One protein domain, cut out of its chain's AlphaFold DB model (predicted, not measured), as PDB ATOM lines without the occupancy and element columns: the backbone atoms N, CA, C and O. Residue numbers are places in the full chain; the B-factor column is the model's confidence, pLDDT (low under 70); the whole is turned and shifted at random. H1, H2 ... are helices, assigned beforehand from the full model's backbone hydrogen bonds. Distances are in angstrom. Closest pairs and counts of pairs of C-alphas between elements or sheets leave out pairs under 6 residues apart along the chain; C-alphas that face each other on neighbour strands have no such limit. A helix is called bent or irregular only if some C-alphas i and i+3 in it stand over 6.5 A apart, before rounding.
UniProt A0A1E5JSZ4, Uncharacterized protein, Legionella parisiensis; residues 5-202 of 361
ATOM      1  N   LYS A   5      56.435 -41.984 -16.448       92.00
ATOM      2  CA  LYS A   5      57.674 -41.451 -17.027       92.00
ATOM      3  C   LYS A   5      57.472 -40.964 -18.463       92.00
ATOM      4  O   LYS A   5      58.008 -39.917 -18.818       92.00
ATOM      5  N   GLU A   6      56.706 -41.692 -19.272       95.00
ATOM      6  CA  GLU A   6      56.394 -41.299 -20.651       95.00
ATOM      7  C   GLU A   6      55.495 -40.066 -20.695       95.00
ATOM      8  O   GLU A   6      55.826 -39.127 -21.414       95.00
ATOM      9  N   ARG A   7      54.442 -40.007 -19.866       94.62
ATOM     10  CA  ARG A   7      53.598 -38.806 -19.724       94.62
ATOM     11  C   ARG A   7      54.422 -37.588 -19.301       94.62
ATOM     12  O   ARG A   7      54.308 -36.521 -19.896       94.62
ATOM     13  N   PHE A   8      55.332 -37.757 -18.338       96.12
ATOM     14  CA  PHE A   8      56.229 -36.674 -17.925       96.12
ATOM     15  C   PHE A   8      57.169 -36.227 -19.052       96.12
ATOM     16  O   PHE A   8      57.380 -35.032 -19.243       96.12
ATOM     17  N   LYS A   9      57.708 -37.173 -19.831       95.62
ATOM     18  CA  LYS A   9      58.551 -36.869 -20.994       95.62
ATOM     19  C   LYS A   9      57.775 -36.121 -22.079       95.62
ATOM     20  O   LYS A   9      58.309 -35.163 -22.627       95.62
ATOM     21  N   GLN A  10      56.539 -36.530 -22.365       95.88
ATOM     22  CA  GLN A  10      55.669 -35.848 -23.327       95.88
ATOM     23  C   GLN A  10      55.344 -34.422 -22.887       95.88
ATOM     24  O   GLN A  10      55.443 -33.505 -23.694       95.88
ATOM     25  N   TRP A  11      55.029 -34.219 -21.606       95.75
ATOM     26  CA  TRP A  11      54.721 -32.890 -21.082       95.75
ATOM     27  C   TRP A  11      55.948 -31.969 -21.031       95.75
ATOM     28  O   TRP A  11      55.878 -30.823 -21.467       95.75
ATOM     29  N   ARG A  12      57.082 -32.437 -20.492       95.81
ATOM     30  CA  ARG A  12      58.249 -31.570 -20.245       95.81
ATOM     31  C   ARG A  12      59.199 -31.440 -21.427       95.81
ATOM     32  O   ARG A  12      60.005 -30.509 -21.441       95.81
ATOM     33  N   GLY A  13      59.134 -32.347 -22.402       95.12
ATOM     34  CA  GLY A  13      59.948 -32.299 -23.615       95.12
ATOM     35  C   GLY A  13      61.438 -32.145 -23.303       95.12
ATOM     36  O   GLY A  13      62.048 -33.015 -22.679       95.12
ATOM     37  N   SER A  14      62.024 -31.013 -23.693       95.00
ATOM     38  CA  SER A  14      63.445 -30.709 -23.473       95.00
ATOM     39  C   SER A  14      63.838 -30.576 -21.994       95.00
ATOM     40  O   SER A  14      64.979 -30.877 -21.642       95.00
ATOM     41  N   LYS A  15      62.910 -30.197 -21.102       93.88
ATOM     42  CA  LYS A  15      63.174 -30.050 -19.657       93.88
ATOM     43  C   LYS A  15      63.180 -31.384 -18.902       93.88
ATOM     44  O   LYS A  15      63.613 -31.434 -17.751       93.88
ATOM     45  N   PHE A  16      62.770 -32.478 -19.552       91.81
ATOM     46  CA  PHE A  16      62.644 -33.808 -18.946       91.81
ATOM     47  C   PHE A  16      63.893 -34.234 -18.161       91.81
ATOM     48  O   PHE A  16      63.784 -34.699 -17.028       91.81
ATOM     49  N   HIS A  17      65.085 -34.078 -18.740       92.19
ATOM     50  CA  HIS A  17      66.330 -34.504 -18.092       92.19
ATOM     51  C   HIS A  17      66.724 -33.617 -16.903       92.19
ATOM     52  O   HIS A  17      67.265 -34.126 -15.923       92.19
ATOM     53  N   ALA A  18      66.419 -32.318 -16.953       93.56
ATOM     54  CA  ALA A  18      66.745 -31.379 -15.880       93.56
ATOM     55  C   ALA A  18      65.851 -31.568 -14.639       93.56
ATOM     56  O   ALA A  18      66.279 -31.333 -13.511       93.56
ATOM     57  N   GLU A  19      64.620 -32.043 -14.831       94.50
ATOM     58  CA  GLU A  19      63.590 -32.099 -13.786       94.50
ATOM     59  C   GLU A  19      63.401 -33.505 -13.178       94.50
ATOM     60  O   GLU A  19      62.399 -33.784 -12.515       94.50
ATOM     61  N   GLN A  20      64.377 -34.408 -13.338       95.00
ATOM     62  CA  GLN A  20      64.279 -35.798 -12.858       95.00
ATOM     63  C   GLN A  20      64.034 -35.918 -11.349       95.00
ATOM     64  O   GLN A  20      63.342 -36.834 -10.912       95.00
ATOM     65  N   LYS A  21      64.545 -34.984 -10.538       94.12
ATOM     66  CA  LYS A  21      64.285 -34.977  -9.088       94.12
ATOM     67  C   LYS A  21      62.794 -34.812  -8.777       94.12
ATOM     68  O   LYS A  21      62.287 -35.487  -7.884       94.12
ATOM     69  N   ALA A  22      62.092 -33.965  -9.535       94.12
ATOM     70  CA  ALA A  22      60.652 -33.782  -9.385       94.12
ATOM     71  C   ALA A  22      59.896 -35.052  -9.798       94.12
ATOM     72  O   ALA A  22      59.038 -35.515  -9.050       94.12
ATOM     73  N   LEU A  23      60.274 -35.670 -10.925       96.06
ATOM     74  CA  LEU A  23      59.702 -36.952 -11.347       96.06
ATOM     75  C   LEU A  23      59.907 -38.042 -10.285       96.06
ATOM     76  O   LEU A  23      58.956 -38.728  -9.926       96.06
ATOM     77  N   ASN A  24      61.114 -38.187  -9.741       93.12
ATOM     78  CA  ASN A  24      61.400 -39.217  -8.743       93.12
ATOM     79  C   ASN A  24      60.576 -39.022  -7.460       93.12
ATOM     80  O   ASN A  24      60.003 -39.985  -6.953       93.12
ATOM     81  N   SER A  25      60.437 -37.783  -6.973       94.00
ATOM     82  CA  SER A  25      59.526 -37.474  -5.860       94.00
ATOM     83  C   SER A  25      58.062 -37.775  -6.209       94.00
ATOM     84  O   SER A  25      57.344 -38.327  -5.379       94.00
ATOM     85  N   ALA A  26      57.614 -37.484  -7.434       96.56
ATOM     86  CA  ALA A  26      56.258 -37.806  -7.880       96.56
ATOM     87  C   ALA A  26      55.987 -39.319  -7.905       96.56
ATOM     88  O   ALA A  26      54.903 -39.767  -7.521       96.56
ATOM     89  N   LEU A  27      56.974 -40.117  -8.324       93.69
ATOM     90  CA  LEU A  27      56.883 -41.577  -8.329       93.69
ATOM     91  C   LEU A  27      56.817 -42.149  -6.908       93.69
ATOM     92  O   LEU A  27      56.044 -43.074  -6.684       93.69
ATOM     93  N   LEU A  28      57.538 -41.575  -5.937       94.38
ATOM     94  CA  LEU A  28      57.405 -41.969  -4.527       94.38
ATOM     95  C   LEU A  28      55.979 -41.751  -4.006       94.38
ATOM     96  O   LEU A  28      55.407 -42.654  -3.394       94.38
ATOM     97  N   ILE A  29      55.394 -40.581  -4.288       94.88
ATOM     98  CA  ILE A  29      54.013 -40.262  -3.892       94.88
ATOM     99  C   ILE A  29      53.044 -41.244  -4.555       94.88
ATOM    100  O   ILE A  29      52.218 -41.855  -3.880       94.88
ATOM    101  N   SER A  30      53.184 -41.451  -5.865       94.06
ATOM    102  CA  SER A  30      52.350 -42.386  -6.621       94.06
ATOM    103  C   SER A  30      52.426 -43.814  -6.088       94.06
ATOM    104  O   SER A  30      51.395 -44.465  -5.951       94.06
ATOM    105  N   ASN A  31      53.629 -44.325  -5.830       93.25
ATOM    106  CA  ASN A  31      53.816 -45.692  -5.351       93.25
ATOM    107  C   ASN A  31      53.173 -45.874  -3.979       93.25
ATOM    108  O   ASN A  31      52.514 -46.882  -3.741       93.25
ATOM    109  N   TYR A  32      53.305 -44.872  -3.106       93.94
ATOM    110  CA  TYR A  32      52.648 -44.889  -1.810       93.94
ATOM    111  C   TYR A  32      51.121 -44.919  -1.939       93.94
ATOM    112  O   TYR A  32      50.485 -45.801  -1.365       93.94
ATOM    113  N   VAL A  33      50.539 -44.014  -2.729       92.12
ATOM    114  CA  VAL A  33      49.084 -43.960  -2.942       92.12
ATOM    115  C   VAL A  33      48.554 -45.277  -3.510       92.12
ATOM    116  O   VAL A  33      47.550 -45.783  -3.021       92.12
ATOM    117  N   ASN A  34      49.257 -45.868  -4.478       89.38
ATOM    118  CA  ASN A  34      48.873 -47.148  -5.075       89.38
ATOM    119  C   ASN A  34      48.999 -48.332  -4.100       89.38
ATOM    120  O   ASN A  34      48.312 -49.333  -4.274       89.38
ATOM    121  N   SER A  35      49.875 -48.233  -3.095       88.19
ATOM    122  CA  SER A  35      50.029 -49.250  -2.045       88.19
ATOM    123  C   SER A  35      49.048 -49.093  -0.879       88.19
ATOM    124  O   SER A  35      48.957 -49.981  -0.039       88.19
ATOM    125  N   ALA A  36      48.348 -47.958  -0.783       87.44
ATOM    126  CA  ALA A  36      47.471 -47.667   0.341       87.44
ATOM    127  C   ALA A  36      46.088 -48.309   0.156       87.44
ATOM    128  O   ALA A  36      45.375 -48.033  -0.808       87.44
ATOM    129  N   ASP A  37      45.661 -49.105   1.138       79.44
ATOM    130  CA  ASP A  37      44.372 -49.804   1.071       79.44
ATOM    131  C   ASP A  37      43.164 -48.865   1.194       79.44
ATOM    132  O   ASP A  37      42.107 -49.107   0.598       79.44
ATOM    133  N   ASN A  38      43.283 -47.814   2.005       84.75
ATOM    134  CA  ASN A  38      42.198 -46.895   2.338       84.75
ATOM    135  C   ASN A  38      42.726 -45.535   2.835       84.75
ATOM    136  O   ASN A  38      43.929 -45.333   3.017       84.75
ATOM    137  N   LEU A  39      41.799 -44.601   3.065       87.69
ATOM    138  CA  LEU A  39      42.108 -43.243   3.521       87.69
ATOM    139  C   LEU A  39      42.727 -43.203   4.925       87.69
ATOM    140  O   LEU A  39      43.581 -42.354   5.173       87.69
ATOM    141  N   GLU A  40      42.368 -44.129   5.817       85.94
ATOM    142  CA  GLU A  40      42.907 -44.174   7.184       85.94
ATOM    143  C   GLU A  40      44.407 -44.477   7.186       85.94
ATOM    144  O   GLU A  40      45.168 -43.858   7.930       85.94
ATOM    145  N   VAL A  41      44.859 -45.362   6.291       87.69
ATOM    146  CA  VAL A  41      46.290 -45.643   6.097       87.69
ATOM    147  C   VAL A  41      47.032 -44.386   5.643       87.69
ATOM    148  O   VAL A  41      48.128 -44.116   6.144       87.69
ATOM    149  N   ILE A  42      46.438 -43.607   4.731       88.56
ATOM    150  CA  ILE A  42      47.014 -42.338   4.269       88.56
ATOM    151  C   ILE A  42      47.073 -41.330   5.416       88.56
ATOM    152  O   ILE A  42      48.127 -40.756   5.670       88.56
ATOM    153  N   LYS A  43      45.977 -41.160   6.156       88.75
ATOM    154  CA  LYS A  43      45.860 -40.215   7.272       88.75
ATOM    155  C   LYS A  43      46.859 -40.509   8.392       88.75
ATOM    156  O   LYS A  43      47.555 -39.604   8.846       88.75
ATOM    157  N   ALA A  44      46.985 -41.776   8.787       88.00
ATOM    158  CA  ALA A  44      47.881 -42.202   9.859       88.00
ATOM    159  C   ALA A  44      49.367 -41.995   9.520       88.00
ATOM    160  O   ALA A  44      50.170 -41.704  10.404       88.00
ATOM    161  N   ASN A  45      49.739 -42.119   8.241       90.31
ATOM    162  CA  ASN A  45      51.138 -42.073   7.807       90.31
ATOM    163  C   ASN A  45      51.518 -40.783   7.065       90.31
ATOM    164  O   ASN A  45      52.689 -40.616   6.713       90.31
ATOM    165  N   ALA A  46      50.574 -39.860   6.841       88.19
ATOM    166  CA  ALA A  46      50.769 -38.678   6.002       88.19
ATOM    167  C   ALA A  46      51.994 -37.853   6.416       88.19
ATOM    168  O   ALA A  46      52.778 -37.460   5.558       88.19
ATOM    169  N   GLN A  47      52.208 -37.636   7.719       90.31
ATOM    170  CA  GLN A  47      53.342 -36.850   8.218       90.31
ATOM    171  C   GLN A  47      54.696 -37.529   7.973       90.31
ATOM    172  O   GLN A  47      55.659 -36.860   7.596       90.31
ATOM    173  N   ILE A  48      54.769 -38.848   8.177       92.75
ATOM    174  CA  ILE A  48      55.982 -39.641   7.944       92.75
ATOM    175  C   ILE A  48      56.299 -39.623   6.447       92.75
ATOM    176  O   ILE A  48      57.395 -39.237   6.036       92.75
ATOM    177  N   LYS A  49      55.299 -39.931   5.617       92.62
ATOM    178  CA  LYS A  49      55.435 -39.970   4.160       92.62
ATOM    179  C   LYS A  49      55.750 -38.608   3.559       92.62
ATOM    180  O   LYS A  49      56.593 -38.515   2.676       92.62
ATOM    181  N   TYR A  50      55.178 -37.533   4.091       92.69
ATOM    182  CA  TYR A  50      55.515 -36.166   3.698       92.69
ATOM    183  C   TYR A  50      57.012 -35.847   3.859       92.69
ATOM    184  O   TYR A  50      57.584 -35.118   3.042       92.69
ATOM    185  N   ASN A  51      57.664 -36.395   4.889       91.94
ATOM    186  CA  ASN A  51      59.107 -36.250   5.061       91.94
ATOM    187  C   ASN A  51      59.871 -37.121   4.053       91.94
ATOM    188  O   ASN A  51      60.768 -36.618   3.379       91.94
ATOM    189  N   GLU A  52      59.467 -38.383   3.877       92.19
ATOM    190  CA  GLU A  52      60.073 -39.308   2.906       92.19
ATOM    191  C   GLU A  52      59.987 -38.795   1.457       92.19
ATOM    192  O   GLU A  52      60.944 -38.912   0.696       92.19
ATOM    193  N   PHE A  53      58.888 -38.143   1.066       92.75
ATOM    194  CA  PHE A  53      58.725 -37.577  -0.282       92.75
ATOM    195  C   PHE A  53      59.740 -36.480  -0.616       92.75
ATOM    196  O   PHE A  53      59.922 -36.134  -1.789       92.75
ATOM    197  N   ASN A  54      60.426 -35.945   0.396       92.06
ATOM    198  CA  ASN A  54      61.511 -34.994   0.217       92.06
ATOM    199  C   ASN A  54      62.895 -35.647   0.059       92.06
ATOM    200  O   ASN A  54      63.884 -34.924   0.038       92.06
ATOM    201  N   GLN A  55      62.985 -36.970  -0.121       93.38
ATOM    202  CA  GLN A  55      64.246 -37.690  -0.358       93.38
ATOM    203  C   GLN A  55      65.121 -37.047  -1.453       93.38
ATOM    204  O   GLN A  55      66.342 -37.014  -1.333       93.38
ATOM    205  N   TYR A  56      64.509 -36.498  -2.508       91.12
ATOM    206  CA  TYR A  56      65.215 -35.846  -3.619       91.12
ATOM    207  C   TYR A  56      65.307 -34.314  -3.496       91.12
ATOM    208  O   TYR A  56      65.681 -33.648  -4.463       91.12
ATOM    209  N   ASN A  57      64.949 -33.741  -2.338       91.38
ATOM    210  CA  ASN A  57      64.850 -32.294  -2.090       91.38
ATOM    211  C   ASN A  57      63.965 -31.546  -3.100       91.38
ATOM    212  O   ASN A  57      64.183 -30.376  -3.404       91.38
ATOM    213  N   ALA A  58      62.971 -32.241  -3.652       92.06
ATOM    214  CA  ALA A  58      62.097 -31.728  -4.696       92.06
ATOM    215  C   ALA A  58      60.623 -32.000  -4.384       92.06
ATOM    216  O   ALA A  58      59.825 -32.068  -5.311       92.06
ATOM    217  N   ARG A  59      60.237 -32.156  -3.106       93.88
ATOM    218  CA  ARG A  59      58.863 -32.532  -2.725       93.88
ATOM    219  C   ARG A  59      57.809 -31.623  -3.346       93.88
ATOM    220  O   ARG A  59      56.894 -32.141  -3.959       93.88
ATOM    221  N   ALA A  60      57.946 -30.301  -3.226       91.12
ATOM    222  CA  ALA A  60      56.952 -29.356  -3.750       91.12
ATOM    223  C   ALA A  60      56.747 -29.521  -5.267       91.12
ATOM    224  O   ALA A  60      55.624 -29.702  -5.737       91.12
ATOM    225  N   TRP A  61      57.849 -29.562  -6.021       91.94
ATOM    226  CA  TRP A  61      57.828 -29.810  -7.461       91.94
ATOM    227  C   TRP A  61      57.309 -31.211  -7.802       91.94
ATOM    228  O   TRP A  61      56.514 -31.369  -8.721       91.94
ATOM    229  N   GLY A  62      57.706 -32.225  -7.039       95.31
ATOM    230  CA  GLY A  62      57.251 -33.600  -7.204       95.31
ATOM    231  C   GLY A  62      55.771 -33.781  -6.895       95.31
ATOM    232  O   GLY A  62      55.115 -34.572  -7.560       95.31
ATOM    233  N   THR A  63      55.209 -33.017  -5.959       95.06
ATOM    234  CA  THR A  63      53.766 -32.974  -5.717       95.06
ATOM    235  C   THR A  63      53.046 -32.422  -6.938       95.06
ATOM    236  O   THR A  63      52.136 -33.077  -7.423       95.06
ATOM    237  N   ALA A  64      53.480 -31.294  -7.503       94.44
ATOM    238  CA  ALA A  64      52.860 -30.749  -8.714       94.44
ATOM    239  C   ALA A  64      52.952 -31.717  -9.913       94.44
ATOM    240  O   ALA A  64      51.958 -31.936 -10.605       94.44
ATOM    241  N   VAL A  65      54.103 -32.378 -10.106       97.00
ATOM    242  CA  VAL A  65      54.259 -33.431 -11.127       97.00
ATOM    243  C   VAL A  65      53.330 -34.613 -10.851       97.00
ATOM    244  O   VAL A  65      52.655 -35.077 -11.762       97.00
ATOM    245  N   PHE A  66      53.248 -35.089  -9.607       97.62
ATOM    246  CA  PHE A  66      52.325 -36.157  -9.221       97.62
ATOM    247  C   PHE A  66      50.883 -35.804  -9.594       97.62
ATOM    248  O   PHE A  66      50.204 -36.635 -10.196       97.62
ATOM    249  N   VAL A  67      50.454 -34.569  -9.304       96.12
ATOM    250  CA  VAL A  67      49.110 -34.094  -9.647       96.12
ATOM    251  C   VAL A  67      48.869 -34.125 -11.146       96.12
ATOM    252  O   VAL A  67      47.897 -34.730 -11.589       96.12
ATOM    253  N   LYS A  68      49.777 -33.534 -11.928       96.06
ATOM    254  CA  LYS A  68      49.663 -33.522 -13.390       96.06
ATOM    255  C   LYS A  68      49.510 -34.936 -13.943       96.06
ATOM    256  O   LYS A  68      48.607 -35.203 -14.726       96.06
ATOM    257  N   LEU A  69      50.361 -35.852 -13.484       96.25
ATOM    258  CA  LEU A  69      50.409 -37.213 -14.001       96.25
ATOM    259  C   LEU A  69      49.179 -38.042 -13.629       96.25
ATOM    260  O   LEU A  69      48.729 -38.811 -14.473       96.25
ATOM    261  N   PHE A  70      48.640 -37.920 -12.408       95.00
ATOM    262  CA  PHE A  70      47.429 -38.669 -12.057       95.00
ATOM    263  C   PHE A  70      46.184 -38.086 -12.734       95.00
ATOM    264  O   PHE A  70      45.273 -38.845 -13.048       95.00
ATOM    265  N   ILE A  71      46.131 -36.769 -12.973       95.50
ATOM    266  CA  ILE A  71      45.029 -36.142 -13.714       95.50
ATOM    267  C   ILE A  71      45.062 -36.576 -15.180       95.50
ATOM    268  O   ILE A  71      44.039 -37.011 -15.693       95.50
ATOM    269  N   ASP A  72      46.225 -36.528 -15.833       95.31
ATOM    270  CA  ASP A  72      46.371 -36.989 -17.222       95.31
ATOM    271  C   ASP A  72      46.030 -38.478 -17.359       95.31
ATOM    272  O   ASP A  72      45.336 -38.891 -18.283       95.31
ATOM    273  N   GLU A  73      46.476 -39.288 -16.396       93.94
ATOM    274  CA  GLU A  73      46.108 -40.699 -16.314       93.94
ATOM    275  C   GLU A  73      44.600 -40.893 -16.137       93.94
ATOM    276  O   GLU A  73      44.027 -41.770 -16.774       93.94
ATOM    277  N   ALA A  74      43.954 -40.073 -15.308       92.69
ATOM    278  CA  ALA A  74      42.517 -40.123 -15.091       92.69
ATOM    279  C   ALA A  74      41.724 -39.729 -16.346       92.69
ATOM    280  O   ALA A  74      40.716 -40.366 -16.628       92.69
ATOM    281  N   ILE A  75      42.190 -38.749 -17.130       93.06
ATOM    282  CA  ILE A  75      41.570 -38.377 -18.415       93.06
ATOM    283  C   ILE A  75      41.561 -39.575 -19.371       93.06
ATOM    284  O   ILE A  75      40.527 -39.872 -19.957       93.06
ATOM    285  N   GLU A  76      42.673 -40.312 -19.473       91.69
ATOM    286  CA  GLU A  76      42.763 -41.526 -20.303       91.69
ATOM    287  C   GLU A  76      41.866 -42.684 -19.810       91.69
ATOM    288  O   GLU A  76      41.631 -43.634 -20.554       91.69
ATOM    289  N   GLN A  77      41.409 -42.654 -18.553       91.25
ATOM    290  CA  GLN A  77      40.549 -43.686 -17.952       91.25
ATOM    291  C   GLN A  77      39.051 -43.388 -18.090       91.25
ATOM    292  O   GLN A  77      38.220 -44.275 -17.855       91.25
ATOM    293  N   LEU A  78      38.696 -42.148 -18.428       89.56
ATOM    294  CA  LEU A  78      37.312 -41.748 -18.640       89.56
ATOM    295  C   LEU A  78      36.792 -42.304 -19.976       89.56
ATOM    296  O   LEU A  78      37.548 -42.392 -20.944       89.56
ATOM    297  N   PRO A  79      35.505 -42.684 -20.052       88.50
ATOM    298  CA  PRO A  79      34.902 -43.049 -21.324       88.50
ATOM    299  C   PRO A  79      34.807 -41.818 -22.236       88.50
ATOM    300  O   PRO A  79      34.612 -40.701 -21.758       88.50
ATOM    301  N   GLU A  80      34.861 -42.023 -23.552       85.75
ATOM    302  CA  GLU A  80      34.760 -40.936 -24.546       85.75
ATOM    303  C   GLU A  80      33.449 -40.137 -24.443       85.75
ATOM    304  O   GLU A  80      33.372 -39.013 -24.915       85.75
ATOM    305  N   THR A  81      32.421 -40.694 -23.798       85.25
ATOM    306  CA  THR A  81      31.124 -40.041 -23.567       85.25
ATOM    307  C   THR A  81      31.102 -39.102 -22.354       85.25
ATOM    308  O   THR A  81      30.097 -38.426 -22.126       85.25
ATOM    309  N   ALA A  82      32.174 -39.051 -21.555       87.19
ATOM    310  CA  ALA A  82      32.279 -38.238 -20.342       87.19
ATOM    311  C   ALA A  82      32.854 -36.836 -20.625       87.19
ATOM    312  O   ALA A  82      33.809 -36.392 -19.985       87.19
ATOM    313  N   ASP A  83      32.271 -36.121 -21.595       88.19
ATOM    314  CA  ASP A  83      32.764 -34.818 -22.075       88.19
ATOM    315  C   ASP A  83      32.957 -33.792 -20.946       88.19
ATOM    316  O   ASP A  83      33.907 -33.006 -20.945       88.19
ATOM    317  N   LYS A  84      32.057 -33.793 -19.954       89.25
ATOM    318  CA  LYS A  84      32.094 -32.843 -18.832       89.25
ATOM    319  C   LYS A  84      33.251 -33.148 -17.886       89.25
ATOM    320  O   LYS A  84      33.943 -32.236 -17.442       89.25
ATOM    321  N   GLU A  85      33.446 -34.417 -17.562       90.69
ATOM    322  CA  GLU A  85      34.501 -34.913 -16.692       90.69
ATOM    323  C   GLU A  85      35.871 -34.702 -17.334       90.69
ATOM    324  O   GLU A  85      36.781 -34.189 -16.677       90.69
ATOM    325  N   ILE A  86      35.983 -35.011 -18.630       92.38
ATOM    326  CA  ILE A  86      37.176 -34.748 -19.433       92.38
ATOM    327  C   ILE A  86      37.486 -33.251 -19.408       92.38
ATOM    328  O   ILE A  86      38.605 -32.875 -19.077       92.38
ATOM    329  N   ALA A  87      36.505 -32.377 -19.656       92.75
ATOM    330  CA  ALA A  87      36.719 -30.929 -19.613       92.75
ATOM    331  C   ALA A  87      37.201 -30.433 -18.234       92.75
ATOM    332  O   ALA A  87      38.125 -29.619 -18.156       92.75
ATOM    333  N   LEU A  88      36.621 -30.935 -17.136       93.31
ATOM    334  CA  LEU A  88      37.032 -30.572 -15.773       93.31
ATOM    335  C   LEU A  88      38.469 -31.009 -15.460       93.31
ATOM    336  O   LEU A  88      39.234 -30.245 -14.855       93.31
ATOM    337  N   LEU A  89      38.842 -32.229 -15.844       93.69
ATOM    338  CA  LEU A  89      40.186 -32.751 -15.615       93.69
ATOM    339  C   LEU A  89      41.218 -32.092 -16.533       93.69
ATOM    340  O   LEU A  89      42.291 -31.742 -16.049       93.69
ATOM    341  N   THR A  90      40.890 -31.828 -17.798       95.69
ATOM    342  CA  THR A  90      41.758 -31.089 -18.729       95.69
ATOM    343  C   THR A  90      42.058 -29.693 -18.196       95.69
ATOM    344  O   THR A  90      43.225 -29.336 -18.048       95.69
ATOM    345  N   HIS A  91      41.038 -28.949 -17.761       94.94
ATOM    346  CA  HIS A  91      41.249 -27.638 -17.143       94.94
ATOM    347  C   HIS A  91      42.105 -27.735 -15.865       94.94
ATOM    348  O   HIS A  91      42.996 -26.922 -15.632       94.94
ATOM    349  N   SER A  92      41.901 -28.765 -15.039       94.31
ATOM    350  CA  SER A  92      42.736 -29.005 -13.848       94.31
ATOM    351  C   SER A  92      44.198 -29.308 -14.201       94.31
ATOM    352  O   SER A  92      45.118 -28.879 -13.502       94.31
ATOM    353  N   SER A  93      44.406 -30.033 -15.298       95.25
ATOM    354  CA  SER A  93      45.712 -30.382 -15.846       95.25
ATOM    355  C   SER A  93      46.475 -29.142 -16.331       95.25
ATOM    356  O   SER A  93      47.653 -28.968 -16.011       95.25
ATOM    357  N   GLU A  94      45.788 -28.232 -17.026       94.19
ATOM    358  CA  GLU A  94      46.320 -26.941 -17.491       94.19
ATOM    359  C   GLU A  94      46.673 -26.002 -16.331       94.19
ATOM    360  O   GLU A  94      47.754 -25.405 -16.310       94.19
ATOM    361  N   VAL A  95      45.799 -25.915 -15.325       92.88
ATOM    362  CA  VAL A  95      46.029 -25.133 -14.100       92.88
ATOM    363  C   VAL A  95      47.306 -25.589 -13.394       92.88
ATOM    364  O   VAL A  95      48.134 -24.766 -13.000       92.88
ATOM    365  N   ILE A  96      47.509 -26.902 -13.260       93.19
ATOM    366  CA  ILE A  96      48.722 -27.451 -12.643       93.19
ATOM    367  C   ILE A  96      49.954 -27.214 -13.510       93.19
ATOM    368  O   ILE A  96      51.018 -26.919 -12.965       93.19
ATOM    369  N   ALA A  97      49.833 -27.303 -14.836       93.25
ATOM    370  CA  ALA A  97      50.942 -26.994 -15.732       93.25
ATOM    371  C   ALA A  97      51.388 -25.530 -15.577       93.25
ATOM    372  O   ALA A  97      52.578 -25.256 -15.426       93.25
ATOM    373  N   THR A  98      50.420 -24.615 -15.500       91.06
ATOM    374  CA  THR A  98      50.652 -23.181 -15.281       91.06
ATOM    375  C   THR A  98      51.316 -22.924 -13.931       91.06
ATOM    376  O   THR A  98      52.335 -22.240 -13.865       91.06
ATOM    377  N   LEU A  99      50.806 -23.538 -12.856       87.56
ATOM    378  CA  LEU A  99      51.416 -23.456 -11.526       87.56
ATOM    379  C   LEU A  99      52.839 -24.023 -11.495       87.56
ATOM    380  O   LEU A  99      53.681 -23.524 -10.752       87.56
ATOM    381  N   TYR A 100      53.117 -25.067 -12.275       91.88
ATOM    382  CA  TYR A 100      54.447 -25.658 -12.352       91.88
ATOM    383  C   TYR A 100      55.439 -24.743 -13.079       91.88
ATOM    384  O   TYR A 100      56.576 -24.592 -12.642       91.88
ATOM    385  N   ASP A 101      55.033 -24.108 -14.177       90.50
ATOM    386  CA  ASP A 101      55.935 -23.222 -14.914       90.50
ATOM    387  C   ASP A 101      56.073 -21.837 -14.252       90.50
ATOM    388  O   ASP A 101      57.163 -21.262 -14.276       90.50
ATOM    389  N   ASN A 102      55.021 -21.318 -13.607       86.81
ATOM    390  CA  ASN A 102      55.061 -20.045 -12.884       86.81
ATOM    391  C   ASN A 102      54.138 -20.023 -11.653       86.81
ATOM    392  O   ASN A 102      53.052 -19.448 -11.656       86.81
ATOM    393  N   TRP A 103      54.616 -20.591 -10.546       81.50
ATOM    394  CA  TRP A 103      53.838 -20.698  -9.310       81.50
ATOM    395  C   TRP A 103      53.458 -19.361  -8.665       81.50
ATOM    396  O   TRP A 103      52.565 -19.361  -7.826       81.50
ATOM    397  N   LYS A 104      54.131 -18.251  -9.001       79.38
ATOM    398  CA  LYS A 104      53.870 -16.920  -8.420       79.38
ATOM    399  C   LYS A 104      52.669 -16.221  -9.051       79.38
ATOM    400  O   LYS A 104      52.178 -15.247  -8.489       79.38
ATOM    401  N   ASP A 105      52.232 -16.689 -10.213       80.38
ATOM    402  CA  ASP A 105      51.120 -16.095 -10.935       80.38
ATOM    403  C   ASP A 105      49.792 -16.730 -10.506       80.38
ATOM    404  O   ASP A 105      49.599 -17.945 -10.602       80.38
ATOM    405  N   ASN A 106      48.888 -15.894  -9.986       81.31
ATOM    406  CA  ASN A 106      47.531 -16.252  -9.569       81.31
ATOM    407  C   ASN A 106      47.423 -17.582  -8.783       81.31
ATOM    408  O   ASN A 106      46.510 -18.383  -8.998       81.31
ATOM    409  N   THR A 107      48.352 -17.845  -7.858       81.19
ATOM    410  CA  THR A 107      48.451 -19.131  -7.145       81.19
ATOM    411  C   THR A 107      47.147 -19.508  -6.447       81.19
ATOM    412  O   THR A 107      46.697 -20.651  -6.522       81.19
ATOM    413  N   THR A 108      46.513 -18.539  -5.780       81.81
ATOM    414  CA  THR A 108      45.243 -18.740  -5.072       81.81
ATOM    415  C   THR A 108      44.102 -19.069  -6.030       81.81
ATOM    416  O   THR A 108      43.358 -20.015  -5.775       81.81
ATOM    417  N   GLY A 109      43.975 -18.334  -7.141       85.50
ATOM    418  CA  GLY A 109      42.942 -18.595  -8.145       85.50
ATOM    419  C   GLY A 109      43.108 -19.970  -8.781       85.50
ATOM    420  O   GLY A 109      42.150 -20.739  -8.846       85.50
ATOM    421  N   ASN A 110      44.341 -20.326  -9.137       86.19
ATOM    422  CA  ASN A 110      44.689 -21.630  -9.692       86.19
ATOM    423  C   ASN A 110      44.402 -22.773  -8.701       86.19
ATOM    424  O   ASN A 110      43.753 -23.757  -9.056       86.19
ATOM    425  N   LEU A 111      44.778 -22.635  -7.427       84.44
ATOM    426  CA  LEU A 111      44.460 -23.641  -6.409       84.44
ATOM    427  C   LEU A 111      42.943 -23.797  -6.210       84.44
ATOM    428  O   LEU A 111      42.441 -24.913  -6.078       84.44
ATOM    429  N   PHE A 112      42.191 -22.695  -6.211       87.44
ATOM    430  CA  PHE A 112      40.734 -22.741  -6.101       87.44
ATOM    431  C   PHE A 112      40.052 -23.327  -7.330       87.44
ATOM    432  O   PHE A 112      39.034 -24.001  -7.156       87.44
ATOM    433  N   ALA A 113      40.598 -23.104  -8.525       90.00
ATOM    434  CA  ALA A 113      40.143 -23.742  -9.752       90.00
ATOM    435  C   ALA A 113      40.367 -25.257  -9.687       90.00
ATOM    436  O   ALA A 113      39.424 -26.012  -9.911       90.00
ATOM    437  N   LEU A 114      41.560 -25.700  -9.275       89.75
ATOM    438  CA  LEU A 114      41.871 -27.119  -9.088       89.75
ATOM    439  C   LEU A 114      40.914 -27.784  -8.092       89.75
ATOM    440  O   LEU A 114      40.289 -28.791  -8.419       89.75
ATOM    441  N   ILE A 115      40.774 -27.207  -6.892       88.06
ATOM    442  CA  ILE A 115      39.857 -27.731  -5.871       88.06
ATOM    443  C   ILE A 115      38.434 -27.774  -6.428       88.06
ATOM    444  O   ILE A 115      37.797 -28.819  -6.387       88.06
ATOM    445  N   GLY A 116      37.956 -26.667  -7.004       89.12
ATOM    446  CA  GLY A 116      36.588 -26.559  -7.504       89.12
ATOM    447  C   GLY A 116      36.277 -27.528  -8.646       89.12
ATOM    448  O   GLY A 116      35.166 -28.049  -8.717       89.12
ATOM    449  N   ASN A 117      37.236 -27.807  -9.530       90.31
ATOM    450  CA  ASN A 117      37.056 -28.785 -10.600       90.31
ATOM    451  C   ASN A 117      36.949 -30.210 -10.042       90.31
ATOM    452  O   ASN A 117      36.053 -30.952 -10.444       90.31
ATOM    453  N   ILE A 118      37.818 -30.581  -9.093       86.44
ATOM    454  CA  ILE A 118      37.756 -31.903  -8.460       86.44
ATOM    455  C   ILE A 118      36.470 -32.023  -7.630       86.44
ATOM    456  O   ILE A 118      35.795 -33.039  -7.719       86.44
ATOM    457  N   GLU A 119      36.056 -30.987  -6.897       88.81
ATOM    458  CA  GLU A 119      34.776 -30.963  -6.169       88.81
ATOM    459  C   GLU A 119      33.578 -31.187  -7.095       88.81
ATOM    460  O   GLU A 119      32.705 -31.997  -6.784       88.81
ATOM    461  N   LYS A 120      33.547 -30.517  -8.254       88.56
ATOM    462  CA  LYS A 120      32.501 -30.730  -9.265       88.56
ATOM    463  C   LYS A 120      32.477 -32.175  -9.753       88.56
ATOM    464  O   LYS A 120      31.392 -32.723  -9.907       88.56
ATOM    465  N   LEU A 121      33.643 -32.797  -9.937       86.19
ATOM    466  CA  LEU A 121      33.752 -34.210 -10.305       86.19
ATOM    467  C   LEU A 121      33.239 -35.137  -9.186       86.19
ATOM    468  O   LEU A 121      32.560 -36.123  -9.460       86.19
ATOM    469  N   LEU A 122      33.524 -34.819  -7.917       83.69
ATOM    470  CA  LEU A 122      33.037 -35.580  -6.756       83.69
ATOM    471  C   LEU A 122      31.520 -35.468  -6.561       83.69
ATOM    472  O   LEU A 122      30.905 -36.406  -6.056       83.69
ATOM    473  N   ALA A 123      30.934 -34.332  -6.940       84.00
ATOM    474  CA  ALA A 123      29.507 -34.055  -6.809       84.00
ATOM    475  C   ALA A 123      28.640 -34.762  -7.865       84.00
ATOM    476  O   ALA A 123      27.412 -34.710  -7.780       84.00
ATOM    477  N   LEU A 124      29.247 -35.418  -8.856       78.56
ATOM    478  CA  LEU A 124      28.508 -36.195  -9.845       78.56
ATOM    479  C   LEU A 124      27.870 -37.421  -9.182       78.56
ATOM    480  O   LEU A 124      28.504 -38.166  -8.436       78.56
ATOM    481  N   ASN A 125      26.586 -37.640  -9.470       64.69
ATOM    482  CA  ASN A 125      25.831 -38.761  -8.905       64.69
ATOM    483  C   ASN A 125      26.291 -40.120  -9.465       64.69
ATOM    484  O   ASN A 125      26.094 -41.144  -8.815       64.69
ATOM    485  N   SER A 126      26.929 -40.134 -10.635       70.75
ATOM    486  CA  SER A 126      27.532 -41.313 -11.260       70.75
ATOM    487  C   SER A 126      28.984 -41.516 -10.818       70.75
ATOM    488  O   SER A 126      29.668 -40.587 -10.388       70.75
ATOM    489  N   ILE A 127      29.469 -42.758 -10.925       76.44
ATOM    490  CA  ILE A 127      30.908 -43.038 -10.891       76.44
ATOM    491  C   ILE A 127      31.454 -42.610 -12.262       76.44
ATOM    492  O   ILE A 127      31.003 -43.167 -13.261       76.44
ATOM    493  N   PRO A 128      32.367 -41.625 -12.331       73.88
ATOM    494  CA  PRO A 128      32.789 -41.054 -13.611       73.88
ATOM    495  C   PRO A 128      33.731 -41.978 -14.397       73.88
ATOM    496  O   PRO A 128      33.859 -41.853 -15.607       73.88
ATOM    497  N   PHE A 129      34.371 -42.930 -13.714       79.94
ATOM    498  CA  PHE A 129      35.322 -43.870 -14.304       79.94
ATOM    499  C   PHE A 129      34.657 -45.190 -14.685       79.94
ATOM    500  O   PHE A 129      33.755 -45.669 -13.995       79.94
ATOM    501  N   THR A 130      35.185 -45.815 -15.736       77.50
ATOM    502  CA  THR A 130      34.745 -47.132 -16.214       77.50
ATOM    503  C   THR A 130      34.970 -48.224 -15.160       77.50
ATOM    504  O   THR A 130      34.142 -49.119 -15.001       77.50
ATOM    505  N   ASP A 131      36.067 -48.128 -14.401       82.25
ATOM    506  CA  ASP A 131      36.390 -49.029 -13.294       82.25
ATOM    507  C   ASP A 131      36.291 -48.309 -11.939       82.25
ATOM    508  O   ASP A 131      36.860 -47.239 -11.702       82.25
ATOM    509  N   LYS A 132      35.603 -48.941 -10.987       82.44
ATOM    510  CA  LYS A 132      35.483 -48.453  -9.611       82.44
ATOM    511  C   LYS A 132      36.840 -48.371  -8.903       82.44
ATOM    512  O   LYS A 132      37.030 -47.485  -8.069       82.44
ATOM    513  N   ASN A 133      37.785 -49.257  -9.224       86.25
ATOM    514  CA  ASN A 133      39.134 -49.204  -8.657       86.25
ATOM    515  C   ASN A 133      39.905 -47.980  -9.158       86.25
ATOM    516  O   ASN A 133      40.592 -47.340  -8.365       86.25
ATOM    517  N   GLN A 134      39.734 -47.598 -10.428       87.38
ATOM    518  CA  GLN A 134      40.299 -46.360 -10.973       87.38
ATOM    519  C   GLN A 134      39.755 -45.141 -10.223       87.38
ATOM    520  O   GLN A 134      40.530 -44.297  -9.772       87.38
ATOM    521  N   TYR A 135      38.441 -45.107  -9.966       88.69
ATOM    522  CA  TYR A 135      37.852 -44.038  -9.160       88.69
ATOM    523  C   TYR A 135      38.395 -44.022  -7.725       88.69
ATOM    524  O   TYR A 135      38.721 -42.960  -7.199       88.69
ATOM    525  N   LYS A 136      38.557 -45.189  -7.090       89.25
ATOM    526  CA  LYS A 136      39.158 -45.291  -5.753       89.25
ATOM    527  C   LYS A 136      40.584 -44.735  -5.737       89.25
ATOM    528  O   LYS A 136      40.901 -43.920  -4.873       89.25
ATOM    529  N   THR A 137      41.423 -45.122  -6.695       91.25
ATOM    530  CA  THR A 137      42.798 -44.616  -6.822       91.25
ATOM    531  C   THR A 137      42.829 -43.111  -7.076       91.25
ATOM    532  O   THR A 137      43.650 -42.408  -6.480       91.25
ATOM    533  N   PHE A 138      41.906 -42.586  -7.886       92.31
ATOM    534  CA  PHE A 138      41.745 -41.147  -8.092       92.31
ATOM    535  C   PHE A 138      41.422 -40.421  -6.777       92.31
ATOM    536  O   PHE A 138      42.076 -39.434  -6.437       92.31
ATOM    537  N   LEU A 139      40.475 -40.941  -5.989       92.19
ATOM    538  CA  LEU A 139      40.117 -40.372  -4.688       92.19
ATOM    539  C   LEU A 139      41.282 -40.417  -3.690       92.19
ATOM    540  O   LEU A 139      41.536 -39.421  -3.018       92.19
ATOM    541  N   LEU A 140      42.011 -41.535  -3.608       93.44
ATOM    542  CA  LEU A 140      43.204 -41.651  -2.759       93.44
ATOM    543  C   LEU A 140      44.296 -40.658  -3.191       93.44
ATOM    544  O   LEU A 140      44.936 -40.036  -2.344       93.44
ATOM    545  N   SER A 141      44.472 -40.460  -4.501       94.81
ATOM    546  CA  SER A 141      45.441 -39.511  -5.064       94.81
ATOM    547  C   SER A 141      45.087 -38.065  -4.729       94.81
ATOM    548  O   SER A 141      45.937 -37.317  -4.241       94.81
ATOM    549  N   ALA A 142      43.821 -37.683  -4.925       93.56
ATOM    550  CA  ALA A 142      43.318 -36.367  -4.552       93.56
ATOM    551  C   ALA A 142      43.447 -36.137  -3.039       93.56
ATOM    552  O   ALA A 142      43.925 -35.092  -2.606       93.56
ATOM    553  N   TYR A 143      43.105 -37.134  -2.223       93.81
ATOM    554  CA  TYR A 143      43.248 -37.046  -0.773       93.81
ATOM    555  C   TYR A 143      44.708 -36.836  -0.340       93.81
ATOM    556  O   TYR A 143      44.999 -35.938   0.451       93.81
ATOM    557  N   MET A 144      45.648 -37.601  -0.909       94.56
ATOM    558  CA  MET A 144      47.079 -37.455  -0.627       94.56
ATOM    559  C   MET A 144      47.604 -36.068  -1.013       94.56
ATOM    560  O   MET A 144      48.338 -35.467  -0.229       94.56
ATOM    561  N   LEU A 145      47.209 -35.534  -2.176       93.75
ATOM    562  CA  LEU A 145      47.549 -34.167  -2.589       93.75
ATOM    563  C   LEU A 145      47.180 -33.160  -1.494       93.75
ATOM    564  O   LEU A 145      48.027 -32.390  -1.037       93.75
ATOM    565  N   PHE A 146      45.925 -33.176  -1.058       90.69
ATOM    566  CA  PHE A 146      45.437 -32.180  -0.113       90.69
ATOM    567  C   PHE A 146      45.988 -32.376   1.299       90.69
ATOM    568  O   PHE A 146      46.204 -31.385   1.991       90.69
ATOM    569  N   HIS A 147      46.346 -33.600   1.696       92.06
ATOM    570  CA  HIS A 147      47.133 -33.822   2.911       92.06
ATOM    571  C   HIS A 147      48.561 -33.272   2.815       92.06
ATOM    572  O   HIS A 147      49.029 -32.663   3.776       92.06
ATOM    573  N   ILE A 148      49.249 -33.422   1.676       93.19
ATOM    574  CA  ILE A 148      50.576 -32.808   1.482       93.19
ATOM    575  C   ILE A 148      50.473 -31.290   1.631       93.19
ATOM    576  O   ILE A 148      51.282 -30.692   2.341       93.19
ATOM    577  N   ILE A 149      49.465 -30.670   1.007       90.00
ATOM    578  CA  ILE A 149      49.252 -29.222   1.106       90.00
ATOM    579  C   ILE A 149      48.917 -28.824   2.550       90.00
ATOM    580  O   ILE A 149      49.494 -27.873   3.065       90.00
ATOM    581  N   GLN A 150      48.045 -29.567   3.236       91.19
ATOM    582  CA  GLN A 150      47.672 -29.293   4.626       91.19
ATOM    583  C   GLN A 150      48.885 -29.330   5.571       91.19
ATOM    584  O   GLN A 150      49.046 -28.434   6.401       91.19
ATOM    585  N   ILE A 151      49.769 -30.324   5.420       92.25
ATOM    586  CA  ILE A 151      51.011 -30.422   6.203       92.25
ATOM    587  C   ILE A 151      51.959 -29.270   5.856       92.25
ATOM    588  O   ILE A 151      52.549 -28.676   6.758       92.25
ATOM    589  N   ALA A 152      52.090 -28.917   4.574       89.00
ATOM    590  CA  ALA A 152      52.924 -27.796   4.146       89.00
ATOM    591  C   ALA A 152      52.446 -26.463   4.743       89.00
ATOM    592  O   ALA A 152      53.262 -25.708   5.265       89.00
ATOM    593  N   ILE A 153      51.132 -26.209   4.750       87.75
ATOM    594  CA  ILE A 153      50.539 -25.029   5.396       87.75
ATOM    595  C   ILE A 153      50.853 -25.031   6.892       87.75
ATOM    596  O   ILE A 153      51.334 -24.029   7.408       87.75
ATOM    597  N   ALA A 154      50.668 -26.160   7.585       89.25
ATOM    598  CA  ALA A 154      50.969 -26.257   9.014       89.25
ATOM    599  C   ALA A 154      52.462 -26.035   9.334       89.25
ATOM    600  O   ALA A 154      52.792 -25.540  10.409       89.25
ATOM    601  N   GLN A 155      53.373 -26.398   8.425       87.31
ATOM    602  CA  GLN A 155      54.800 -26.088   8.559       87.31
ATOM    603  C   GLN A 155      55.084 -24.599   8.351       87.31
ATOM    604  O   GLN A 155      55.819 -24.021   9.148       87.31
ATOM    605  N   ILE A 156      54.470 -23.975   7.341       83.75
ATOM    606  CA  ILE A 156      54.568 -22.526   7.108       83.75
ATOM    607  C   ILE A 156      54.031 -21.766   8.324       83.75
ATOM    608  O   ILE A 156      54.688 -20.858   8.807       83.75
ATOM    609  N   GLU A 157      52.902 -22.188   8.898       83.56
ATOM    610  CA  GLU A 157      52.323 -21.590  10.107       83.56
ATOM    611  C   GLU A 157      53.248 -21.678  11.339       83.56
ATOM    612  O   GLU A 157      53.107 -20.891  12.270       83.56
ATOM    613  N   ARG A 158      54.221 -22.591  11.377       85.56
ATOM    614  CA  ARG A 158      55.200 -22.660  12.478       85.56
ATOM    615  C   ARG A 158      56.433 -21.790  12.241       85.56
ATOM    616  O   ARG A 158      57.151 -21.503  13.195       85.56
ATOM    617  N   ASP A 159      56.679 -21.374  11.001       84.62
ATOM    618  CA  ASP A 159      57.815 -20.540  10.616       84.62
ATOM    619  C   ASP A 159      57.339 -19.139  10.217       84.62
ATOM    620  O   ASP A 159      56.906 -18.891   9.091       84.62
ATOM    621  N   TRP A 160      57.468 -18.190  11.143       74.56
ATOM    622  CA  TRP A 160      57.049 -16.804  10.941       74.56
ATOM    623  C   TRP A 160      57.689 -16.142   9.708       74.56
ATOM    624  O   TRP A 160      57.056 -15.295   9.077       74.56
ATOM    625  N   LYS A 161      58.914 -16.532   9.315       75.75
ATOM    626  CA  LYS A 161      59.565 -15.989   8.111       75.75
ATOM    627  C   LYS A 161      58.875 -16.504   6.855       75.75
ATOM    628  O   LYS A 161      58.611 -15.730   5.936       75.75
ATOM    629  N   ALA A 162      58.558 -17.797   6.829       77.06
ATOM    630  CA  ALA A 162      57.805 -18.402   5.740       77.06
ATOM    631  C   ALA A 162      56.392 -17.812   5.641       77.06
ATOM    632  O   ALA A 162      55.943 -17.529   4.532       77.06
ATOM    633  N   GLN A 163      55.719 -17.562   6.772       74.25
ATOM    634  CA  GLN A 163      54.396 -16.929   6.775       74.25
ATOM    635  C   GLN A 163      54.407 -15.564   6.086       74.25
ATOM    636  O   GLN A 163      53.554 -15.314   5.241       74.25
ATOM    637  N   ILE A 164      55.380 -14.703   6.416       70.50
ATOM    638  CA  ILE A 164      55.495 -13.368   5.815       70.50
ATOM    639  C   ILE A 164      55.686 -13.477   4.303       70.50
ATOM    640  O   ILE A 164      55.026 -12.775   3.552       70.50
ATOM    641  N   VAL A 165      56.570 -14.360   3.835       74.06
ATOM    642  CA  VAL A 165      56.838 -14.501   2.395       74.06
ATOM    643  C   VAL A 165      55.621 -15.054   1.651       74.06
ATOM    644  O   VAL A 165      55.308 -14.599   0.551       74.06
ATOM    645  N   VAL A 166      54.935 -16.036   2.237       76.81
ATOM    646  CA  VAL A 166      53.794 -16.703   1.601       76.81
ATOM    647  C   VAL A 166      52.548 -15.820   1.608       76.81
ATOM    648  O   VAL A 166      51.819 -15.841   0.621       76.81
ATOM    649  N   SER A 167      52.324 -15.003   2.641       74.56
ATOM    650  CA  SER A 167      51.138 -14.137   2.733       74.56
ATOM    651  C   SER A 167      51.062 -13.079   1.626       74.56
ATOM    652  O   SER A 167      49.964 -12.680   1.247       74.56
ATOM    653  N   PHE A 168      52.199 -12.681   1.039       72.00
ATOM    654  CA  PHE A 168      52.231 -11.804  -0.141       72.00
ATOM    655  C   PHE A 168      51.700 -12.463  -1.419       72.00
ATOM    656  O   PHE A 168      51.339 -11.763  -2.362       72.00
ATOM    657  N   LEU A 169      51.694 -13.794  -1.479       71.81
ATOM    658  CA  LEU A 169      51.358 -14.557  -2.683       71.81
ATOM    659  C   LEU A 169      50.062 -15.353  -2.517       71.81
ATOM    660  O   LEU A 169      49.367 -15.626  -3.494       71.81
ATOM    661  N   VAL A 170      49.759 -15.767  -1.287       76.38
ATOM    662  CA  VAL A 170      48.734 -16.757  -0.988       76.38
ATOM    663  C   VAL A 170      48.037 -16.435   0.333       76.38
ATOM    664  O   VAL A 170      48.654 -16.405   1.396       76.38
ATOM    665  N   ASP A 171      46.713 -16.296   0.275       80.31
ATOM    666  CA  ASP A 171      45.857 -16.162   1.456       80.31
ATOM    667  C   ASP A 171      45.585 -17.542   2.090       80.31
ATOM    668  O   ASP A 171      44.666 -18.276   1.703       80.31
ATOM    669  N   LEU A 172      46.437 -17.922   3.049       80.00
ATOM    670  CA  LEU A 172      46.360 -19.214   3.740       80.00
ATOM    671  C   LEU A 172      45.077 -19.374   4.567       80.00
ATOM    672  O   LEU A 172      44.569 -20.495   4.683       80.00
ATOM    673  N   GLU A 173      44.520 -18.275   5.084       80.31
ATOM    674  CA  GLU A 173      43.290 -18.282   5.882       80.31
ATOM    675  C   GLU A 173      42.080 -18.699   5.047       80.31
ATOM    676  O   GLU A 173      41.210 -19.421   5.535       80.31
ATOM    677  N   LYS A 174      42.045 -18.325   3.762       83.75
ATOM    678  CA  LYS A 174      40.986 -18.763   2.836       83.75
ATOM    679  C   LYS A 174      41.188 -20.181   2.310       83.75
ATOM    680  O   LYS A 174      40.216 -20.879   2.022       83.75
ATOM    681  N   ILE A 175      42.433 -20.626   2.162       83.19
ATOM    682  CA  ILE A 175      42.744 -21.930   1.557       83.19
ATOM    683  C   ILE A 175      42.524 -23.084   2.531       83.19
ATOM    684  O   ILE A 175      41.917 -24.092   2.164       83.19
ATOM    685  N   LYS A 176      42.975 -22.940   3.777       85.25
ATOM    686  CA  LYS A 176      42.868 -23.972   4.814       85.25
ATOM    687  C   LYS A 176      41.445 -24.522   5.015       85.25
ATOM    688  O   LYS A 176      41.292 -25.745   4.963       85.25
ATOM    689  N   PRO A 177      40.389 -23.700   5.197       84.25
ATOM    690  CA  PRO A 177      39.032 -24.218   5.363       84.25
ATOM    691  C   PRO A 177      38.537 -24.944   4.111       84.25
ATOM    692  O   PRO A 177      37.859 -25.963   4.233       84.25
ATOM    693  N   LYS A 178      38.924 -24.483   2.916       85.19
ATOM    694  CA  LYS A 178      38.539 -25.122   1.655       85.19
ATOM    695  C   LYS A 178      39.198 -26.494   1.482       85.19
ATOM    696  O   LYS A 178      38.528 -27.441   1.085       85.19
ATOM    697  N   ILE A 179      40.465 -26.637   1.872       87.50
ATOM    698  CA  ILE A 179      41.159 -27.936   1.911       87.50
ATOM    699  C   ILE A 179      40.506 -28.881   2.924       87.50
ATOM    700  O   ILE A 179      40.241 -30.037   2.603       87.50
ATOM    701  N   ASN A 180      40.215 -28.402   4.136       86.62
ATOM    702  CA  ASN A 180      39.568 -29.225   5.162       86.62
ATOM    703  C   ASN A 180      38.187 -29.711   4.701       86.62
ATOM    704  O   ASN A 180      37.858 -30.886   4.862       86.62
ATOM    705  N   PHE A 181      37.396 -28.825   4.092       83.75
ATOM    706  CA  PHE A 181      36.103 -29.182   3.518       83.75
ATOM    707  C   PHE A 181      36.244 -30.215   2.396       83.75
ATOM    708  O   PHE A 181      35.518 -31.207   2.389       83.75
ATOM    709  N   PHE A 182      37.211 -30.030   1.497       86.94
ATOM    710  CA  PHE A 182      37.492 -30.980   0.426       86.94
ATOM    711  C   PHE A 182      37.814 -32.383   0.962       86.94
ATOM    712  O   PHE A 182      37.242 -33.371   0.499       86.94
ATOM    713  N   LEU A 183      38.694 -32.483   1.965       89.00
ATOM    714  CA  LEU A 183      39.066 -33.766   2.572       89.00
ATOM    715  C   LEU A 183      37.838 -34.488   3.149       89.00
ATOM    716  O   LEU A 183      37.665 -35.681   2.896       89.00
ATOM    717  N   LEU A 184      36.940 -33.762   3.825       87.50
ATOM    718  CA  LEU A 184      35.673 -34.312   4.327       87.50
ATOM    719  C   LEU A 184      34.762 -34.824   3.198       87.50
ATOM    720  O   LEU A 184      34.112 -35.859   3.351       87.50
ATOM    721  N   GLN A 185      34.708 -34.130   2.056       85.38
ATOM    722  CA  GLN A 185      33.928 -34.589   0.899       85.38
ATOM    723  C   GLN A 185      34.485 -35.891   0.318       85.38
ATOM    724  O   GLN A 185      33.712 -36.796  -0.008       85.38
ATOM    725  N   VAL A 186      35.811 -36.024   0.235       88.00
ATOM    726  CA  VAL A 186      36.452 -37.263  -0.227       88.00
ATOM    727  C   VAL A 186      36.203 -38.415   0.745       88.00
ATOM    728  O   VAL A 186      35.828 -39.500   0.300       88.00
ATOM    729  N   GLU A 187      36.336 -38.190   2.057       88.56
ATOM    730  CA  GLU A 187      36.015 -39.190   3.088       88.56
ATOM    731  C   GLU A 187      34.559 -39.666   2.958       88.56
ATOM    732  O   GLU A 187      34.292 -40.870   2.881       88.56
ATOM    733  N   LYS A 188      33.609 -38.729   2.832       86.50
ATOM    734  CA  LYS A 188      32.186 -39.036   2.632       86.50
ATOM    735  C   LYS A 188      31.952 -39.862   1.366       86.50
ATOM    736  O   LYS A 188      31.229 -40.859   1.412       86.50
ATOM    737  N   ARG A 189      32.560 -39.471   0.242       84.75
ATOM    738  CA  ARG A 189      32.403 -40.167  -1.044       84.75
ATOM    739  C   ARG A 189      33.009 -41.572  -1.007       84.75
ATOM    740  O   ARG A 189      32.386 -42.516  -1.485       84.75
ATOM    741  N   MET A 190      34.170 -41.738  -0.378       85.69
ATOM    742  CA  MET A 190      34.803 -43.046  -0.180       85.69
ATOM    743  C   MET A 190      33.961 -43.965   0.720       85.69
ATOM    744  O   MET A 190      33.829 -45.163   0.447       85.69
ATOM    745  N   GLY A 191      33.334 -43.405   1.760       82.38
ATOM    746  CA  GLY A 191      32.376 -44.117   2.607       82.38
ATOM    747  C   GLY A 191      31.179 -44.643   1.809       82.38
ATOM    748  O   GLY A 191      30.864 -45.829   1.894       82.38
ATOM    749  N   GLN A 192      30.577 -43.804   0.958       81.00
ATOM    750  CA  GLN A 192      29.467 -44.198   0.076       81.00
ATOM    751  C   GLN A 192      29.850 -45.349  -0.861       81.00
ATOM    752  O   GLN A 192      29.121 -46.336  -0.940       81.00
ATOM    753  N   LEU A 193      31.025 -45.282  -1.495       77.94
ATOM    754  CA  LEU A 193      31.518 -46.355  -2.368       77.94
ATOM    755  C   LEU A 193      31.660 -47.692  -1.631       77.94
ATOM    756  O   LEU A 193      31.428 -48.750  -2.220       77.94
ATOM    757  N   THR A 194      32.034 -47.656  -0.353       72.88
ATOM    758  CA  THR A 194      32.210 -48.854   0.478       72.88
ATOM    759  C   THR A 194      30.857 -49.410   0.943       72.88
ATOM    760  O   THR A 194      30.641 -50.624   0.904       72.88
ATOM    761  N   SER A 195      29.904 -48.541   1.300       62.09
ATOM    762  CA  SER A 195      28.538 -48.925   1.688       62.09
ATOM    763  C   SER A 195      27.701 -49.459   0.520       62.09
ATOM    764  O   SER A 195      27.011 -50.464   0.669       62.09
ATOM    765  N   GLU A 196      27.800 -48.872  -0.674       56.75
ATOM    766  CA  GLU A 196      27.132 -49.381  -1.885       56.75
ATOM    767  C   GLU A 196      27.611 -50.791  -2.267       56.75
ATOM    768  O   GLU A 196      26.860 -51.577  -2.849       56.75
ATOM    769  N   GLN A 197      28.845 -51.148  -1.898       52.81
ATOM    770  CA  GLN A 197      29.394 -52.494  -2.076       52.81
ATOM    771  C   GLN A 197      28.788 -53.500  -1.094       52.81
ATOM    772  O   GLN A 197      28.579 -54.659  -1.440       52.81
ATOM    773  N   THR A 198      28.451 -53.051   0.117       46.28
ATOM    774  CA  THR A 198      27.759 -53.884   1.105       46.28
ATOM    775  C   THR A 198      26.287 -54.074   0.739       46.28
ATOM    776  O   THR A 198      25.765 -55.164   0.947       46.28
ATOM    777  N   VAL A 199      25.641 -53.057   0.147       44.91
ATOM    778  CA  VAL A 199      24.231 -53.095  -0.294       44.91
ATOM    779  C   VAL A 199      24.033 -53.955  -1.550       44.91
ATOM    780  O   VAL A 199      23.135 -54.791  -1.580       44.91
ATOM    781  N   LYS A 200      24.908 -53.852  -2.562       43.84
ATOM    782  CA  LYS A 200      24.834 -54.736  -3.746       43.84
ATOM    783  C   LYS A 200      25.073 -56.211  -3.405       43.84
ATOM    784  O   LYS A 200      24.434 -57.067  -4.001       43.84
ATOM    785  N   ASN A 201      25.901 -56.501  -2.401       40.09
ATOM    786  CA  ASN A 201      26.124 -57.865  -1.908       40.09
ATOM    787  C   ASN A 201      25.041 -58.360  -0.922       40.09
ATOM    788  O   ASN A 201      25.044 -59.539  -0.578       40.09
ATOM    789  N   THR A 202      24.134 -57.497  -0.439       37.03
ATOM    790  CA  THR A 202      23.039 -57.887   0.479       37.03
ATOM    791  C   THR A 202      21.706 -58.138  -0.215       37.03
ATOM    792  O   THR A 202      20.802 -58.667   0.426       37.03
TER     793      THR A 202
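AT A GLANCE: This is residues 5 to 202 of the 361 residues of an uncharacterized protein of Legionella parisiensis (UniProt A0A1E5JSZ4). Five helices, H9, H7, H4, H5 and H6, make an up-and-down bundle, each running against the one before it in the chain; H2 and H3 cross its H7 side steeply, and H1 packs on H4. Small H8 sits at the end of H7, and the last turns of H9, from residue 195, stick out with the tail to 202. The printed part has 198 residues with nine named helices, H1 to H9 in order, and no named strand: all helix. It is compact, radius of gyration of the C-alphas 16.7 A, spanning 56 by 38 by 29 A.

IN THESE COORDINATES: H9, residues 172 to 200, is longest at 42.2 A, ending at C-alpha 200 (24.834, -54.736, -3.746). H7 is residues 132 to 158, 39.3 A; H4 59 to 77, 26.3 A; H5 83 to 101, 26.9 A; H6 107 to 122; H2 20 to 35; H3 39 to 52; H8 160 to 167. H1, residues 5 to 15, begins at C-alpha 5 (57.674, -41.451, -17.027). H1 and H3 are irregular: C-alphas 11 and 14 are 9.3 A apart, 44 and 47 7.8 A.

HOW THE PARTS SIT: H9 touches H7 at a shallow tilt of 26 degrees, opposite ways, closest C-alphas Tyr 143 and Leu 183, 6.3 A. H9 touches H6, closest C-alphas Glu 119 and Phe 182, 7.1 A. H4 and H5 form a helical hairpin, closest C-alphas Lys 68 and Ser 93, 5.6 A. H2 touches H4 at a steep tilt of 60 degrees, closest C-alphas Ala 22 and Gly 62, 4.0 A. Every O i to N i+4 pair is within hydrogen-bond range in H2, H4, H5, H6, H7 and H8; H1 has 5 of 7, H3 8 of 10, H9 22 of 25.

THE WHOLE: The C-alphas of Lys 161 and Thr 202, the farthest apart, are 56.1 A apart. The printed part has no cut and no long link. Mean pLDDT of the printed part is 86.8; residue 125 and residues 195 to 202 are under 70.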